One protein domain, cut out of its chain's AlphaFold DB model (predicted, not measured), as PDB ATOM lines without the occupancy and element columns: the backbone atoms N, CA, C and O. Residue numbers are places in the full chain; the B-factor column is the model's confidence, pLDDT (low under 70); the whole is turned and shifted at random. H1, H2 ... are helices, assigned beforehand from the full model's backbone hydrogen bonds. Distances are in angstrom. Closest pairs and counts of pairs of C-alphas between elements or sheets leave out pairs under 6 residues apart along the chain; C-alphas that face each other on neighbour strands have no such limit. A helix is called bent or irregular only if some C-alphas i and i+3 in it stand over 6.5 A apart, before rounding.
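Overview. This is residues 2 to 74 of the 82 residues of the protein "Amino-acid transporter" of Firmicutes bacterium CAG:103 (UniProt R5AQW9). One long bent helix, H2, spans the model, with H1 turned off at a corner at one end; at the other end its arm H2b turns away and the chain folds back to place short H3 on it. The printed part has 73 residues with three named helices, H1, H2 and H3 in chain order, which hold 62 of them, and no named strand; the class is all helix. The whole is extended, radius of gyration of the C-alphas 21.1 A, spanning 57 by 29 by 20 A.

Along the chain. H2, residues 20 to 61, was assigned as one helix by its hydrogen bonds but is bent: C-alphas 44 and 47 are 7.3 A apart. Arm H2a, residues 20 to 44, is 36.0 A long from C-alpha 20 at (18.607, -51.999, -20.346); arm H2b, residues 47 to 61, is 21.0 A. H1, residues 2 to 17, is 23.3 A, from C-alpha 2 at (0.885, -44.357, -40.600). H3 is residues 70 to 73.

Arrangement. H2a and H2b are about perpendicular, 77 degrees. H1 is close to H2a but not clearly touching, C-alphas of Gly 15 and Ala 23 closest at 6.8 A. H2b touches H3 with residues 51 to 55 alone, C-alphas of Ala 51 and Ile 73 closest at 6.3 A. Every O i to N i+4 pair is within hydrogen-bond range in H1 and H2b, 19 of 21 in H2a; H3 is too short for one.

Size, cuts and confidence. The C-alphas farthest apart, of Ile 17 and Glu 62, are 57.1 A apart. The printed part has no cut; no link is long. No printed residue has pLDDT under 70.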
ATOM      1  N   THR A   2      -0.292 -43.628 -40.079       93.50
ATOM      2  CA  THR A   2       0.885 -44.357 -40.600       93.50
ATOM      3  C   THR A   2       2.224 -43.807 -40.097       93.50
ATOM      4  O   THR A   2       3.071 -44.583 -39.675       93.50
ATOM      5  N   VAL A   3       2.385 -42.479 -40.042       95.75
ATOM      6  CA  VAL A   3       3.610 -41.827 -39.533       95.75
ATOM      7  C   VAL A   3       3.898 -42.201 -38.076       95.75
ATOM      8  O   VAL A   3       5.008 -42.606 -37.756       95.75
ATOM      9  N   PHE A   4       2.881 -42.142 -37.211       95.50
ATOM     10  CA  PHE A   4       3.006 -42.549 -35.810       95.50
ATOM     11  C   PHE A   4       3.432 -44.014 -35.681       95.50
ATOM     12  O   PHE A   4       4.331 -44.329 -34.911       95.50
ATOM     13  N   ARG A   5       2.818 -44.906 -36.470       94.75
ATOM     14  CA  ARG A   5       3.157 -46.334 -36.458       94.75
ATOM     15  C   ARG A   5       4.609 -46.571 -36.868       94.75
ATOM     16  O   ARG A   5       5.305 -47.286 -36.165       94.75
ATOM     17  N   LEU A   6       5.072 -45.936 -37.947       96.94
ATOM     18  CA  LEU A   6       6.461 -46.058 -38.400       96.94
ATOM     19  C   LEU A   6       7.455 -45.536 -37.354       96.94
ATOM     20  O   LEU A   6       8.446 -46.204 -37.071       96.94
ATOM     21  N   ALA A   7       7.163 -44.388 -36.736       95.62
ATOM     22  CA  ALA A   7       7.991 -43.825 -35.673       95.62
ATOM     23  C   ALA A   7       8.042 -44.740 -34.437       95.62
ATOM     24  O   ALA A   7       9.122 -45.012 -33.917       95.62
ATOM     25  N   ALA A   8       6.893 -45.266 -34.003       95.25
ATOM     26  CA  ALA A   8       6.814 -46.193 -32.878       95.25
ATOM     27  C   ALA A   8       7.579 -47.495 -33.161       95.25
ATOM     28  O   ALA A   8       8.337 -47.954 -32.314       95.25
ATOM     29  N   THR A   9       7.439 -48.063 -34.362       95.62
ATOM     30  CA  THR A   9       8.179 -49.267 -34.758       95.62
ATOM     31  C   THR A   9       9.688 -49.028 -34.734       95.62
ATOM     32  O   THR A   9      10.408 -49.825 -34.139       95.62
ATOM     33  N   ALA A  10      10.175 -47.923 -35.309       94.94
ATOM     34  CA  ALA A  10      11.596 -47.580 -35.272       94.94
ATOM     35  C   ALA A  10      12.112 -47.411 -33.833       94.94
ATOM     36  O   ALA A  10      13.170 -47.937 -33.494       94.94
ATOM     37  N   LEU A  11      11.341 -46.744 -32.968       92.56
ATOM     38  CA  LEU A  11      11.688 -46.555 -31.559       92.56
ATOM     39  C   LEU A  11      11.800 -47.886 -30.803       92.56
ATOM     40  O   LEU A  11      12.730 -48.063 -30.022       92.56
ATOM     41  N   VAL A  12      10.898 -48.838 -31.062       93.25
ATOM     42  CA  VAL A  12      10.947 -50.183 -30.462       93.25
ATOM     43  C   VAL A  12      12.203 -50.939 -30.898       93.25
ATOM     44  O   VAL A  12      12.872 -51.535 -30.058       93.25
ATOM     45  N   PHE A  13      12.565 -50.884 -32.186       94.31
ATOM     46  CA  PHE A  13      13.804 -51.502 -32.673       94.31
ATOM     47  C   PHE A  13      15.050 -50.880 -32.040       94.31
ATOM     48  O   PHE A  13      15.949 -51.608 -31.630       94.31
ATOM     49  N   VAL A  14      15.093 -49.551 -31.913       91.75
ATOM     50  CA  VAL A  14      16.188 -48.854 -31.221       91.75
ATOM     51  C   VAL A  14      16.250 -49.278 -29.752       91.75
ATOM     52  O   VAL A  14      17.323 -49.623 -29.260       91.75
ATOM     53  N   GLY A  15      15.106 -49.332 -29.068       88.38
ATOM     54  CA  GLY A  15      15.018 -49.763 -27.672       88.38
ATOM     55  C   GLY A  15      15.484 -51.203 -27.437       88.38
ATOM     56  O   GLY A  15      16.040 -51.488 -26.384       88.38
ATOM     57  N   ALA A  16      15.326 -52.095 -28.420       89.00
ATOM     58  CA  ALA A  16      15.802 -53.478 -28.336       89.00
ATOM     59  C   ALA A  16      17.334 -53.621 -28.459       89.00
ATOM     60  O   ALA A  16      17.882 -54.647 -28.062       89.00
ATOM     61  N   ILE A  17      18.017 -52.621 -29.027       92.19
ATOM     62  CA  ILE A  17      19.479 -52.614 -29.221       92.19
ATOM     63  C   ILE A  17      20.184 -51.886 -28.066       92.19
ATOM     64  O   ILE A  17      21.316 -52.217 -27.712       92.19
ATOM     65  N   VAL A  18      19.529 -50.880 -27.484       92.12
ATOM     66  CA  VAL A  18      20.044 -50.097 -26.354       92.12
ATOM     67  C   VAL A  18      20.162 -50.964 -25.093       92.12
ATOM     68  O   VAL A  18      19.377 -51.882 -24.868       92.12
ATOM     69  N   SER A  19      21.158 -50.677 -24.246       92.06
ATOM     70  CA  SER A  19      21.310 -51.381 -22.971       92.06
ATOM     71  C   SER A  19      20.109 -51.123 -22.062       92.06
ATOM     72  O   SER A  19      19.580 -50.013 -22.009       92.06
ATOM     73  N   ALA A  20      19.712 -52.139 -21.290       87.69
ATOM     74  CA  ALA A  20      18.607 -51.999 -20.346       87.69
ATOM     75  C   ALA A  20      18.814 -50.796 -19.409       87.69
ATOM     76  O   ALA A  20      17.880 -50.035 -19.201       87.69
ATOM     77  N   GLY A  21      20.043 -50.579 -18.919       91.88
ATOM     78  CA  GLY A  21      20.379 -49.428 -18.073       91.88
ATOM     79  C   GLY A  21      20.073 -48.087 -18.740       91.88
ATOM     80  O   GLY A  21      19.292 -47.315 -18.203       91.88
ATOM     81  N   LEU A  22      20.577 -47.849 -19.957       89.75
ATOM     82  CA  LEU A  22      20.328 -46.587 -20.662       89.75
ATOM     83  C   LEU A  22      18.837 -46.386 -20.988       89.75
ATOM     84  O   LEU A  22      18.341 -45.258 -20.951       89.75
ATOM     85  N   ALA A  23      18.113 -47.468 -21.296       90.12
ATOM     86  CA  ALA A  23      16.671 -47.414 -21.521       90.12
ATOM     87  C   ALA A  23      15.910 -47.011 -20.245       90.12
ATOM     88  O   ALA A  23      15.041 -46.141 -20.311       90.12
ATOM     89  N   TRP A  24      16.265 -47.596 -19.096       92.56
ATOM     90  CA  TRP A  24      15.687 -47.252 -17.796       92.56
ATOM     91  C   TRP A  24      16.044 -45.829 -17.365       92.56
ATOM     92  O   TRP A  24      15.140 -45.074 -17.030       92.56
ATOM     93  N   ASP A  25      17.304 -45.409 -17.495       95.25
ATOM     94  CA  ASP A  25      17.738 -44.048 -17.152       95.25
ATOM     95  C   ASP A  25      16.985 -42.990 -17.980       95.25
ATOM     96  O   ASP A  25      16.544 -41.956 -17.471       95.25
ATOM     97  N   THR A  26      16.786 -43.267 -19.275       92.38
ATOM     98  CA  THR A  26      16.004 -42.396 -20.164       92.38
ATOM     99  C   THR A  26      14.532 -42.362 -19.751       92.38
ATOM    100  O   THR A  26      13.924 -41.290 -19.726       92.38
ATOM    101  N   ALA A  27      13.949 -43.519 -19.414       92.38
ATOM    102  CA  ALA A  27      12.570 -43.612 -18.946       92.38
ATOM    103  C   ALA A  27      12.365 -42.851 -17.627       92.38
ATOM    104  O   ALA A  27      11.412 -42.079 -17.521       92.38
ATOM    105  N   ASP A  28      13.288 -42.983 -16.674       96.00
ATOM    106  CA  ASP A  28      13.241 -42.307 -15.379       96.00
ATOM    107  C   ASP A  28      13.355 -40.786 -15.528       96.00
ATOM    108  O   ASP A  28      12.610 -40.041 -14.887       96.00
ATOM    109  N   MET A  29      14.208 -40.293 -16.432       95.88
ATOM    110  CA  MET A  29      14.310 -38.859 -16.731       95.88
ATOM    111  C   MET A  29      13.002 -38.296 -17.316       95.88
ATOM    112  O   MET A  29      12.523 -37.228 -16.908       95.88
ATOM    113  N   LEU A  30      12.392 -39.017 -18.263       95.31
ATOM    114  CA  LEU A  30      11.109 -38.633 -18.857       95.31
ATOM    115  C   LEU A  30       9.974 -38.698 -17.824       95.31
ATOM    116  O   LEU A  30       9.143 -37.789 -17.758       95.31
ATOM    117  N   GLN A  31       9.968 -39.725 -16.973       96.19
ATOM    118  CA  GLN A  31       9.017 -39.867 -15.878       96.19
ATOM    119  C   GLN A  31       9.162 -38.730 -14.862       96.19
ATOM    120  O   GLN A  31       8.159 -38.130 -14.477       96.19
ATOM    121  N   GLY A  32      10.390 -38.369 -14.482       96.06
ATOM    122  CA  GLY A  32      10.665 -37.228 -13.610       96.06
ATOM    123  C   GLY A  32      10.115 -35.923 -14.183       96.06
ATOM    124  O   GLY A  32       9.452 -35.165 -13.476       96.06
ATOM    125  N   THR A  33      10.285 -35.703 -15.488       96.12
ATOM    126  CA  THR A  33       9.724 -34.534 -16.187       96.12
ATOM    127  C   THR A  33       8.195 -34.509 -16.103       96.12
ATOM    128  O   THR A  33       7.608 -33.477 -15.774       96.12
ATOM    129  N   MET A  34       7.532 -35.648 -16.330       96.31
ATOM    130  CA  MET A  34       6.076 -35.749 -16.181       96.31
ATOM    131  C   MET A  34       5.620 -35.454 -14.752       96.31
ATOM    132  O   MET A  34       4.639 -34.735 -14.569       96.31
ATOM    133  N   VAL A  35       6.320 -35.975 -13.744       97.00
ATOM    134  CA  VAL A  35       5.996 -35.756 -12.326       97.00
ATOM    135  C   VAL A  35       6.137 -34.281 -11.957       97.00
ATOM    136  O   VAL A  35       5.216 -33.715 -11.369       97.00
ATOM    137  N   ILE A  36       7.241 -33.637 -12.346       96.50
ATOM    138  CA  ILE A  36       7.509 -32.223 -12.043       96.50
ATOM    139  C   ILE A  36       6.437 -31.306 -12.638       96.50
ATOM    140  O   ILE A  36       6.084 -30.313 -12.016       96.50
ATOM    141  N   ILE A  37       5.893 -31.632 -13.811       95.12
ATOM    142  CA  ILE A  37       4.829 -30.831 -14.429       95.12
ATOM    143  C   ILE A  37       3.465 -31.153 -13.803       95.12
ATOM    144  O   ILE A  37       2.720 -30.247 -13.431       95.12
ATOM    145  N   ASN A  38       3.118 -32.435 -13.667       96.12
ATOM    146  CA  ASN A  38       1.760 -32.841 -13.302       96.12
ATOM    147  C   ASN A  38       1.473 -32.736 -11.801       96.12
ATOM    148  O   ASN A  38       0.361 -32.359 -11.437       96.12
ATOM    149  N   ILE A  39       2.432 -33.032 -10.916       96.62
ATOM    150  CA  ILE A  39       2.188 -32.979  -9.466       96.62
ATOM    151  C   ILE A  39       1.828 -31.560  -8.998       96.62
ATOM    152  O   ILE A  39       0.805 -31.423  -8.327       96.62
ATOM    153  N   PRO A  40       2.553 -30.484  -9.370       96.56
ATOM    154  CA  PRO A  40       2.147 -29.126  -9.010       96.56
ATOM    155  C   PRO A  40       0.768 -28.751  -9.554       96.56
ATOM    156  O   PRO A  40      -0.020 -28.141  -8.837       96.56
ATOM    157  N   VAL A  41       0.437 -29.159 -10.785       95.69
ATOM    158  CA  VAL A  41      -0.894 -28.929 -11.371       95.69
ATOM    159  C   VAL A  41      -1.977 -29.630 -10.555       95.69
ATOM    160  O   VAL A  41      -2.986 -29.009 -10.222       95.69
ATOM    161  N   ILE A  42      -1.758 -30.890 -10.169       95.69
ATOM    162  CA  ILE A  42      -2.673 -31.632  -9.296       95.69
ATOM    163  C   ILE A  42      -2.828 -30.908  -7.958       95.69
ATOM    164  O   ILE A  42      -3.955 -30.746  -7.501       95.69
ATOM    165  N   LEU A  43      -1.747 -30.419  -7.345       95.69
ATOM    166  CA  LEU A  43      -1.813 -29.681  -6.078       95.69
ATOM    167  C   LEU A  43      -2.618 -28.380  -6.208       95.69
ATOM    168  O   LEU A  43      -3.495 -28.120  -5.388       95.69
ATOM    169  N   ILE A  44      -2.389 -27.602  -7.268       94.19
ATOM    170  CA  ILE A  44      -3.135 -26.365  -7.554       94.19
ATOM    171  C   ILE A  44      -4.625 -26.666  -7.780       94.19
ATOM    172  O   ILE A  44      -5.495 -25.934  -7.301       94.19
ATOM    173  N   LEU A  45      -4.941 -27.757  -8.481       93.25
ATOM    174  CA  LEU A  45      -6.314 -28.165  -8.783       93.25
ATOM    175  C   LEU A  45      -6.981 -28.981  -7.667       93.25
ATOM    176  O   LEU A  45      -8.192 -29.189  -7.729       93.25
ATOM    177  N   SER A  46      -6.243 -29.406  -6.637       94.00
ATOM    178  CA  SER A  46      -6.731 -30.342  -5.612       94.00
ATOM    179  C   SER A  46      -7.997 -29.838  -4.924       94.00
ATOM    180  O   SER A  46      -8.942 -30.599  -4.744       94.00
ATOM    181  N   ASN A  47      -8.071 -28.540  -4.619       90.44
ATOM    182  CA  ASN A  47      -9.259 -27.943  -4.003       90.44
ATOM    183  C   ASN A  47     -10.504 -28.068  -4.895       90.44
ATOM    184  O   ASN A  47     -11.565 -28.468  -4.415       90.44
ATOM    185  N   LYS A  48     -10.371 -27.781  -6.198       90.56
ATOM    186  CA  LYS A  48     -11.470 -27.898  -7.168       90.56
ATOM    187  C   LYS A  48     -11.851 -29.361  -7.385       90.56
ATOM    188  O   LYS A  48     -13.027 -29.697  -7.315       90.56
ATOM    189  N   GLY A  49     -10.867 -30.242  -7.570       91.31
ATOM    190  CA  GLY A  49     -11.098 -31.679  -7.747       91.31
ATOM    191  C   GLY A  49     -11.813 -32.318  -6.553       91.31
ATOM    192  O   GLY A  49     -12.756 -33.086  -6.732       91.31
ATOM    193  N   LEU A  50     -11.433 -31.949  -5.326       93.12
ATOM    194  CA  LEU A  50     -12.110 -32.410  -4.112       93.12
ATOM    195  C   LEU A  50     -13.530 -31.847  -3.980       93.12
ATOM    196  O   LEU A  50     -14.403 -32.554  -3.478       93.12
ATOM    197  N   ALA A  51     -13.779 -30.608  -4.410       91.06
ATOM    198  CA  ALA A  51     -15.123 -30.031  -4.424       91.06
ATOM    199  C   ALA A  51     -16.050 -30.790  -5.389       91.06
ATOM    200  O   ALA A  51     -17.124 -31.224  -4.975       91.06
ATOM    201  N   VAL A  52     -15.585 -31.051  -6.617       92.31
ATOM    202  CA  VAL A  52     -16.301 -31.870  -7.615       92.31
ATOM    203  C   VAL A  52     -16.587 -33.270  -7.067       92.31
ATOM    204  O   VAL A  52     -17.710 -33.761  -7.149       92.31
ATOM    205  N   LEU A  53     -15.589 -33.913  -6.451       92.56
ATOM    206  CA  LEU A  53     -15.750 -35.255  -5.892       92.56
ATOM    207  C   LEU A  53     -16.791 -35.291  -4.763       92.56
ATOM    208  O   LEU A  53     -17.597 -36.218  -4.697       92.56
ATOM    209  N   LYS A  54     -16.782 -34.299  -3.866       92.69
ATOM    210  CA  LYS A  54     -17.768 -34.194  -2.779       92.69
ATOM    211  C   LYS A  54     -19.180 -34.027  -3.320       92.69
ATOM    212  O   LYS A  54     -20.090 -34.676  -2.808       92.69
ATOM    213  N   ASP A  55     -19.348 -33.198  -4.342       92.19
ATOM    214  CA  ASP A  55     -20.643 -32.985  -4.971       92.19
ATOM    215  C   ASP A  55     -21.164 -34.261  -5.651       92.19
ATOM    216  O   ASP A  55     -22.260 -34.724  -5.337       92.19
ATOM    217  N   TYR A  56     -20.321 -34.934  -6.436       92.88
ATOM    218  CA  TYR A  56     -20.646 -36.235  -7.020       92.88
ATOM    219  C   TYR A  56     -21.064 -37.266  -5.957       92.88
ATOM    220  O   TYR A  56     -22.081 -37.950  -6.095       92.88
ATOM    221  N   MET A  57     -20.301 -37.379  -4.862       94.00
ATOM    222  CA  MET A  57     -20.623 -38.305  -3.772       94.00
ATOM    223  C   MET A  57     -21.941 -37.953  -3.077       94.00
ATOM    224  O   MET A  57     -22.686 -38.864  -2.711       94.00
ATOM    225  N   ARG A  58     -22.245 -36.662  -2.905       93.81
ATOM    226  CA  ARG A  58     -23.515 -36.178  -2.348       93.81
ATOM    227  C   ARG A  58     -24.684 -36.593  -3.239       93.81
ATOM    228  O   ARG A  58     -25.582 -37.277  -2.754       93.81
ATOM    229  N   GLN A  59     -24.632 -36.271  -4.531       91.88
ATOM    230  CA  GLN A  59     -25.690 -36.615  -5.487       91.88
ATOM    231  C   GLN A  59     -25.918 -38.130  -5.573       91.88
ATOM    232  O   GLN A  59     -27.054 -38.603  -5.508       91.88
ATOM    233  N   ARG A  60     -24.829 -38.910  -5.616       93.50
ATOM    234  CA  ARG A  60     -24.894 -40.376  -5.623       93.50
ATOM    235  C   ARG A  60     -25.512 -40.936  -4.340       93.50
ATOM    236  O   ARG A  60     -26.276 -41.896  -4.402       93.50
ATOM    237  N   LYS A  61     -25.197 -40.357  -3.176       94.12
ATOM    238  CA  LYS A  61     -25.776 -40.766  -1.885       94.12
ATOM    239  C   LYS A  61     -27.266 -40.428  -1.785       94.12
ATOM    240  O   LYS A  61     -28.005 -41.156  -1.133       94.12
ATOM    241  N   GLU A  62     -27.704 -39.363  -2.448       93.56
ATOM    242  CA  GLU A  62     -29.114 -38.966  -2.558       93.56
ATOM    243  C   GLU A  62     -29.920 -39.849  -3.534       93.56
ATOM    244  O   GLU A  62     -31.120 -39.644  -3.690       93.56
ATOM    245  N   GLY A  63     -29.287 -40.831  -4.192       92.00
ATOM    246  CA  GLY A  63     -29.942 -41.709  -5.166       92.00
ATOM    247  C   GLY A  63     -30.280 -41.021  -6.492       92.00
ATOM    248  O   GLY A  63     -31.028 -41.575  -7.296       92.00
ATOM    249  N   LYS A  64     -29.742 -39.819  -6.725       88.50
ATOM    250  CA  LYS A  64     -29.899 -39.078  -7.979       88.50
ATOM    251  C   LYS A  64     -28.913 -39.592  -9.021       88.50
ATOM    252  O   LYS A  64     -27.870 -40.153  -8.683       88.50
ATOM    253  N   ASN A  65     -29.231 -39.359 -10.291       87.94
ATOM    254  CA  ASN A  65     -28.248 -39.509 -11.353       87.94
ATOM    255  C   ASN A  65     -27.272 -38.320 -11.270       87.94
ATOM    256  O   ASN A  65     -27.748 -37.192 -11.384       87.94
ATOM    257  N   PRO A  66     -25.968 -38.526 -11.010       86.81
ATOM    258  CA  PRO A  66     -25.051 -37.416 -10.782       86.81
ATOM    259  C   PRO A  66     -24.848 -36.588 -12.053       86.81
ATOM    260  O   PRO A  66     -24.388 -37.117 -13.065       86.81
ATOM    261  N   GLU A  67     -25.141 -35.296 -11.981       88.00
ATOM    262  CA  GLU A  67     -24.914 -34.328 -13.052       88.00
ATOM    263  C   GLU A  67     -24.073 -33.172 -12.511       88.00
ATOM    264  O   GLU A  67     -24.325 -32.663 -11.421       88.00
ATOM    265  N   PHE A  68     -23.013 -32.805 -13.226       86.19
ATOM    266  CA  PHE A  68     -22.082 -31.789 -12.754       86.19
ATOM    267  C   PHE A  68     -22.501 -30.397 -13.234       86.19
ATOM    268  O   PHE A  68     -22.446 -30.128 -14.433       86.19
ATOM    269  N   HIS A  69     -22.809 -29.506 -12.291       85.19
ATOM    270  CA  HIS A  69     -22.986 -28.075 -12.542       85.19
ATOM    271  C   HIS A  69     -21.892 -27.291 -11.815       85.19
ATOM    272  O   HIS A  69     -21.684 -27.447 -10.607       85.19
ATOM    273  N   ALA A  70     -21.162 -26.436 -12.529       82.50
ATOM    274  CA  ALA A  70     -20.059 -25.673 -11.954       82.50
ATOM    275  C   ALA A  70     -20.550 -24.657 -10.913       82.50
ATOM    276  O   ALA A  70     -19.843 -24.407  -9.926       82.50
ATOM    277  N   ALA A  71     -21.775 -24.141 -11.079       78.44
ATOM    278  CA  ALA A  71     -22.430 -23.269 -10.110       78.44
ATOM    279  C   ALA A  71     -22.594 -23.922  -8.724       78.44
ATOM    280  O   ALA A  71     -22.374 -23.249  -7.714       78.44
ATOM    281  N   ASP A  72     -22.882 -25.229  -8.660       79.62
ATOM    282  CA  ASP A  72     -23.140 -25.955  -7.402       79.62
ATOM    283  C   ASP A  72     -21.915 -26.004  -6.474       79.62
ATOM    284  O   ASP A  72     -22.043 -26.167  -5.257       79.62
ATOM    285  N   ILE A  73     -20.716 -25.825  -7.033       82.19
ATOM    286  CA  ILE A  73     -19.447 -25.845  -6.295       82.19
ATOM    287  C   ILE A  73     -18.618 -24.562  -6.458       82.19
ATOM    288  O   ILE A  73     -17.446 -24.532  -6.076       82.19
ATOM    289  N   GLY A  74     -19.209 -23.498  -7.010       79.38
ATOM    290  CA  GLY A  74     -18.572 -22.184  -7.143       79.38
ATOM    291  C   GLY A  74     -17.399 -22.138  -8.128       79.38
ATOM    292  O   GLY A  74     -16.511 -21.294  -7.981       79.38
TER     293      GLY A  74